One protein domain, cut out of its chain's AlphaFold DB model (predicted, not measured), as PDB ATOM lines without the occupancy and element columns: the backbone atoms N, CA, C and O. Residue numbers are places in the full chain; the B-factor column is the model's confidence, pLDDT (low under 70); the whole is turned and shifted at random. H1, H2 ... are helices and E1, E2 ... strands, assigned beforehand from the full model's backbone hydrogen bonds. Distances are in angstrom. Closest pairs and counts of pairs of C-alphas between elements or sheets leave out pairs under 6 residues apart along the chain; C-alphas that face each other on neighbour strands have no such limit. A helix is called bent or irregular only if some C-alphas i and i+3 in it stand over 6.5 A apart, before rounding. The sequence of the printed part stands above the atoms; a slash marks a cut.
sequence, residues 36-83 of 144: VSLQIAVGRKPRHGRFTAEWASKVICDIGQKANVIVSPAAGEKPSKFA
ATOM      1  N   VAL A  36     186.371 149.106 182.349       73.38
ATOM      2  CA  VAL A  36     184.961 149.247 181.971       73.38
ATOM      3  C   VAL A  36     184.170 147.969 182.252       73.38
ATOM      4  O   VAL A  36     184.718 146.865 182.255       73.38
ATOM      5  N   SER A  37     182.860 148.112 182.476       70.44
ATOM      6  CA  SER A  37     181.977 146.967 182.706       70.44
ATOM      7  C   SER A  37     181.965 146.007 181.517       70.44
ATOM      8  O   SER A  37     181.613 146.412 180.414       70.44
ATOM      9  N   LEU A  38     182.235 144.715 181.747       69.50
ATOM     10  CA  LEU A  38     182.023 143.669 180.732       69.50
ATOM     11  C   LEU A  38     180.552 143.593 180.288       69.50
ATOM     12  O   LEU A  38     180.261 143.100 179.205       69.50
ATOM     13  N   GLN A  39     179.621 144.123 181.092       66.81
ATOM     14  CA  GLN A  39     178.211 144.246 180.715       66.81
ATOM     15  C   GLN A  39     178.020 145.176 179.507       66.81
ATOM     16  O   GLN A  39     177.146 144.909 178.688       66.81
ATOM     17  N   ILE A  40     178.875 146.196 179.350       68.19
ATOM     18  CA  ILE A  40     178.854 147.102 178.189       68.19
ATOM     19  C   ILE A  40     179.154 146.314 176.913       68.19
ATOM     20  O   ILE A  40     178.463 146.488 175.915       68.19
ATOM     21  N   ALA A  41     180.119 145.390 176.967       65.94
ATOM     22  CA  ALA A  41     180.488 144.555 175.825       65.94
ATOM     23  C   ALA A  41     179.356 143.615 175.365       65.94
ATOM     24  O   ALA A  41     179.356 143.179 174.220       65.94
ATOM     25  N   VAL A  42     178.375 143.325 176.229       70.38
ATOM     26  CA  VAL A  42     177.187 142.510 175.905       70.38
ATOM     27  C   VAL A  42     175.903 143.346 175.805       70.38
ATOM     28  O   VAL A  42     174.804 142.819 175.970       70.38
ATOM     29  N   GLY A  43     176.024 144.661 175.584       70.69
ATOM     30  CA  GLY A  43     174.887 145.565 175.364       70.69
ATOM     31  C   GLY A  43     174.008 145.811 176.595       70.69
ATOM     32  O   GLY A  43     172.886 146.299 176.472       70.69
ATOM     33  N   ARG A  44     174.484 145.473 177.799       71.56
ATOM     34  CA  ARG A  44     173.750 145.664 179.057       71.56
ATOM     35  C   ARG A  44     174.225 146.927 179.771       71.56
ATOM     36  O   ARG A  44     175.423 147.194 179.865       71.56
ATOM     37  N   LYS A  45     173.281 147.691 180.335       65.44
ATOM     38  CA  LYS A  45     173.605 148.861 181.164       65.44
ATOM     39  C   LYS A  45     174.377 148.415 182.417       65.44
ATOM     40  O   LYS A  45     173.888 147.521 183.114       65.44
ATOM     41  N   PRO A  46     175.536 149.026 182.729       66.50
ATOM     42  CA  PRO A  46     176.255 148.752 183.968       66.50
ATOM     43  C   PRO A  46     175.339 149.023 185.157       66.50
ATOM     44  O   PRO A  46     174.816 150.127 185.289       66.50
ATOM     45  N   ARG A  47     175.125 148.025 186.019       60.78
ATOM     46  CA  ARG A  47     174.245 148.213 187.184       60.78
ATOM     47  C   ARG A  47     174.888 149.026 188.312       60.78
ATOM     48  O   ARG A  47     174.143 149.603 189.091       60.78
ATOM     49  N   HIS A  48     176.220 149.133 188.384       59.59
ATOM     50  CA  HIS A  48     176.929 149.833 189.467       59.59
ATOM     51  C   HIS A  48     178.246 150.483 189.006       59.59
ATOM     52  O   HIS A  48     178.728 150.189 187.914       59.59
ATOM     53  N   GLY A  49     178.781 151.376 189.855       67.19
ATOM     54  CA  GLY A  49     180.007 152.161 189.663       67.19
ATOM     55  C   GLY A  49     181.300 151.334 189.591       67.19
ATOM     56  O   GLY A  49     181.327 150.240 189.040       67.19
ATOM     57  N   ARG A  50     182.410 151.874 190.107       72.75
ATOM     58  CA  ARG A  50     183.739 151.242 190.005       72.75
ATOM     59  C   ARG A  50     183.715 149.779 190.469       72.75
ATOM     60  O   ARG A  50     183.117 149.464 191.496       72.75
ATOM     61  N   PHE A  51     184.424 148.907 189.753       76.25
ATOM     62  CA  PHE A  51     184.573 147.518 190.173       76.25
ATOM     63  C   PHE A  51     185.237 147.390 191.540       76.25
ATOM     64  O   PHE A  51     186.206 148.086 191.854       76.25
ATOM     65  N   THR A  52     184.722 146.448 192.320       81.81
ATOM     66  CA  THR A  52     185.280 146.083 193.616       81.81
ATOM     67  C   THR A  52     186.421 145.075 193.453       81.81
ATOM     68  O   THR A  52     186.608 144.479 192.384       81.81
ATOM     69  N   ALA A  53     187.200 144.870 194.516       80.88
ATOM     70  CA  ALA A  53     188.282 143.886 194.517       80.88
ATOM     71  C   ALA A  53     187.751 142.450 194.352       80.88
ATOM     72  O   ALA A  53     188.396 141.618 193.711       80.88
ATOM     73  N   GLU A  54     186.556 142.171 194.872       82.44
ATOM     74  CA  GLU A  54     185.864 140.888 194.732       82.44
ATOM     75  C   GLU A  54     185.519 140.621 193.265       82.44
ATOM     76  O   GLU A  54     185.766 139.524 192.761       82.44
ATOM     77  N   TRP A  55     185.018 141.634 192.546       84.19
ATOM     78  CA  TRP A  55     184.732 141.501 191.118       84.19
ATOM     79  C   TRP A  55     186.003 141.264 190.301       84.19
ATOM     80  O   TRP A  55     186.040 140.355 189.473       84.19
ATOM     81  N   ALA A  56     187.067 142.029 190.562       85.44
ATOM     82  CA  ALA A  56     188.358 141.815 189.910       85.44
ATOM     83  C   ALA A  56     188.898 140.396 190.171       85.44
ATOM     84  O   ALA A  56     189.358 139.731 189.245       85.44
ATOM     85  N   SER A  57     188.774 139.904 191.406       86.88
ATOM     86  CA  SER A  57     189.182 138.544 191.777       86.88
ATOM     87  C   SER A  57     188.380 137.489 191.018       86.88
ATOM     88  O   SER A  57     188.967 136.551 190.481       86.88
ATOM     89  N   LYS A  58     187.058 137.672 190.902       88.56
ATOM     90  CA  LYS A  58     186.196 136.787 190.111       88.56
ATOM     91  C   LYS A  58     186.626 136.746 188.645       88.56
ATOM     92  O   LYS A  58     186.804 135.661 188.106       88.56
ATOM     93  N   VAL A  59     186.836 137.907 188.024       89.19
ATOM     94  CA  VAL A  59     187.273 137.993 186.621       89.19
ATOM     95  C   VAL A  59     188.614 137.283 186.413       89.19
ATOM     96  O   VAL A  59     188.772 136.570 185.428       89.19
ATOM     97  N   ILE A  60     189.567 137.427 187.341       91.25
ATOM     98  CA  ILE A  60     190.864 136.737 187.263       91.25
ATOM     99  C   ILE A  60     190.689 135.213 187.340       91.25
ATOM    100  O   ILE A  60     191.285 134.503 186.533       91.25
ATOM    101  N   CYS A  61     189.850 134.708 188.251       92.00
ATOM    102  CA  CYS A  61     189.551 133.276 188.327       92.00
ATOM    103  C   CYS A  61     188.881 132.759 187.044       92.00
ATOM    104  O   CYS A  61     189.265 131.710 186.529       92.00
ATOM    105  N   ASP A  62     187.924 133.514 186.494       91.00
ATOM    106  CA  ASP A  62     187.247 133.164 185.240       91.00
ATOM    107  C   ASP A  62     188.253 133.115 184.065       91.00
ATOM    108  O   ASP A  62     188.149 132.251 183.192       91.00
ATOM    109  N   ILE A  63     189.255 134.008 184.041       93.12
ATOM    110  CA  ILE A  63     190.366 133.966 183.073       93.12
ATOM    111  C   ILE A  63     191.212 132.705 183.276       93.12
ATOM    112  O   ILE A  63     191.483 132.009 182.300       93.12
ATOM    113  N   GLY A  64     191.599 132.384 184.515       92.44
ATOM    114  CA  GLY A  64     192.384 131.186 184.830       92.44
ATOM    115  C   GLY A  64     191.689 129.894 184.395       92.44
ATOM    116  O   GLY A  64     192.326 129.012 183.817       92.44
ATOM    117  N   GLN A  65     190.371 129.814 184.595       93.81
ATOM    118  CA  GLN A  65     189.553 128.694 184.136       93.81
ATOM    119  C   GLN A  65     189.499 128.612 182.606       93.81
ATOM    120  O   GLN A  65     189.741 127.547 182.043       93.81
ATOM    121  N   LYS A  66     189.222 129.726 181.916       94.25
ATOM    122  CA  LYS A  66     189.172 129.762 180.441       94.25
ATOM    123  C   LYS A  66     190.520 129.459 179.789       94.25
ATOM    124  O   LYS A  66     190.553 128.864 178.720       94.25
ATOM    125  N   ALA A  67     191.614 129.857 180.432       94.12
ATOM    126  CA  ALA A  67     192.974 129.549 180.002       94.12
ATOM    127  C   ALA A  67     193.425 128.129 180.395       94.12
ATOM    128  O   ALA A  67     194.541 127.740 180.063       94.12
ATOM    129  N   ASN A  68     192.581 127.364 181.100       93.62
ATOM    130  CA  ASN A  68     192.868 126.020 181.597       93.62
ATOM    131  C   ASN A  68     194.147 125.932 182.458       93.62
ATOM    132  O   ASN A  68     194.894 124.955 182.401       93.62
ATOM    133  N   VAL A  69     194.411 126.959 183.273       93.31
ATOM    134  CA  VAL A  69     195.565 126.981 184.186       93.31
ATOM    135  C   VAL A  69     195.159 126.339 185.510       93.31
ATOM    136  O   VAL A  69     194.574 126.989 186.379       93.31
ATOM    137  N   ILE A  70     195.447 125.047 185.650       92.25
ATOM    138  CA  ILE A  70     195.113 124.246 186.832       92.25
ATOM    139  C   ILE A  70     196.213 124.403 187.887       92.25
ATOM    140  O   ILE A  70     197.371 124.085 187.633       92.25
ATOM    141  N   VAL A  71     195.844 124.865 189.084       91.00
ATOM    142  CA  VAL A  71     196.757 124.977 190.241       91.00
ATOM    143  C   VAL A  71     196.646 123.786 191.192       91.00
ATOM    144  O   VAL A  71     197.586 123.474 191.912       91.00
ATOM    145  N   SER A  72     195.499 123.103 191.190       88.56
ATOM    146  CA  SER A  72     195.305 121.830 191.884       88.56
ATOM    147  C   SER A  72     194.386 120.957 191.038       88.56
ATOM    148  O   SER A  72     193.263 121.391 190.758       88.56
ATOM    149  N   PRO A  73     194.812 119.747 190.643       88.31
ATOM    150  CA  PRO A  73     193.945 118.829 189.918       88.31
ATOM    151  C   PRO A  73     192.778 118.373 190.798       88.31
ATOM    152  O   PRO A  73     192.844 118.449 192.030       88.31
ATOM    153  N   ALA A  74     191.707 117.912 190.152       89.56
ATOM    154  CA  ALA A  74     190.602 117.261 190.836       89.56
ATOM    155  C   ALA A  74     191.106 116.024 191.592       89.56
ATOM    156  O   ALA A  74     191.925 115.260 191.080       89.56
ATOM    157  N   ALA A  75     190.619 115.838 192.814       87.50
ATOM    158  CA  ALA A  75     191.000 114.719 193.666       87.50
ATOM    159  C   ALA A  75     189.763 114.206 194.409       87.50
ATOM    160  O   ALA A  75     189.217 114.901 195.273       87.50
ATOM    161  N   GLY A  76     189.319 112.997 194.054       86.88
ATOM    162  CA  GLY A  76     188.060 112.431 194.538       86.88
ATOM    163  C   GLY A  76     186.879 113.337 194.184       86.88
ATOM    164  O   GLY A  76     186.694 113.705 193.029       86.88
ATOM    165  N   GLU A  77     186.120 113.745 195.197       86.00
ATOM    166  CA  GLU A  77     184.954 114.628 195.051       86.00
ATOM    167  C   GLU A  77     185.312 116.115 194.879       86.00
ATOM    168  O   GLU A  77     184.441 116.946 194.622       86.00
ATOM    169  N   LYS A  78     186.588 116.496 195.040       86.94
ATOM    170  CA  LYS A  78     186.997 117.904 194.957       86.94
ATOM    171  C   LYS A  78     187.242 118.303 193.499       86.94
ATOM    172  O   LYS A  78     188.113 117.700 192.865       86.94
ATOM    173  N   PRO A  79     186.560 119.342 192.977       88.06
ATOM    174  CA  PRO A  79     186.801 119.826 191.623       88.06
ATOM    175  C   PRO A  79     188.195 120.453 191.492       88.06
ATOM    176  O   PRO A  79     188.781 120.919 192.476       88.06
ATOM    177  N   SER A  80     188.705 120.503 190.259       90.50
ATOM    178  CA  SER A  80     189.958 121.190 189.937       90.50
ATOM    179  C   SER A  80     189.909 122.656 190.367       90.50
ATOM    180  O   SER A  80     188.913 123.351 190.157       90.50
ATOM    181  N   LYS A  81     191.016 123.146 190.928       90.56
ATOM    182  CA  LYS A  81     191.207 124.570 191.209       90.56
ATOM    183  C   LYS A  81     191.990 125.206 190.075       90.56
ATOM    184  O   LYS A  81     193.044 124.704 189.683       90.56
ATOM    185  N   PHE A  82     191.482 126.331 189.595       93.88
ATOM    186  CA  PHE A  82     192.109 127.136 188.555       93.88
ATOM    187  C   PHE A  82     192.816 128.350 189.156       93.88
ATOM    188  O   PHE A  82     192.523 128.746 190.285       93.88
ATOM    189  N   ALA A  83     193.745 128.926 188.395       92.25
ATOM    190  CA  ALA A  83     194.547 130.058 188.836       92.25
ATOM    191  C   ALA A  83     193.695 131.258 189.275       92.25
ATOM    192  O   ALA A  83     192.814 131.723 188.552       92.25
TER     193      ALA A  83
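AT A GLANCE: This is residues 36 to 83 of the 144 residues of the protein "Phage integrase family protein" of Lacipirellula limnantheis (UniProt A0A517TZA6). A strung-out, loosely built piece has one helix, H2, in its middle, a single-turn helix, H1, beyond one end of H2, and a narrow loop beyond the other, where the chain runs out through the strand E1 and folds back so that residues 81 to 82 pair with it. H1 is linked to H2 by a long stretch without a named element, and the tip of the loop, residues 74 to 79, sticks out. The printed part has 48 residues, with two named helices and one named strand in the order H1, H2, E1; its class is mostly helix, though under half of the residues are in named elements. It is only just loose, close to extended, with a radius of gyration of the C-alphas of 14.2 A, and its C-alphas span 41 by 20 by 17 A.

IN THESE COORDINATES: H2, residues 53 to 66, is the longest helix, 20.0 A from C-alpha 53 at (188.282, 143.886, 194.517) to C-alpha 66 at (189.172, 129.762, 180.441). H1, residues 38 to 41, is 5.2 A long and begins with C-alpha 38 at (182.023, 143.669, 180.732). E1, residues 70 to 72, is 5.6 A long and ends with C-alpha 72 at (195.305, 121.830, 191.884).

HOW THE PARTS SIT: H2 and E1 have one pair of C-alphas within 8 A, those of Gly 64 and Ile 70 at 7.7 A, and their centres are 14.6 A apart. E1 pairs with no named strand, but its residues 70 to 72 pair with residues 81 to 82, antiparallel. H1 is apart from H2, with no C-alpha of the one within 8 A of the other. H1 and E1 are also apart. Residues 52 to 58, of which 53 to 58 belong to H2, stand free. In H2 every O i to N i+4 pair is within hydrogen-bond range; H1 is too short for such a pair, and its one O i to N i+3 pair is within range. Neither helix is bent.

THE WHOLE: The two C-alphas farthest apart are those of Lys 45 and Gly 76, at 41.4 A, while the C-alphas of Val 36 and Ala 83, the first and last printed, are 22.5 A apart. Without the stretches that stand free, the body has 35 residues and spans 37 by 17 by 12 A. The printed part has no cut. The link from H1 to H2, 11 residues, is long; the link from H2 to E1, 3 residues, is tight. The mean pLDDT of the printed part is 82.4, and the model's confidence is low, under 70, at residues 38 to 41 and 45 to 49.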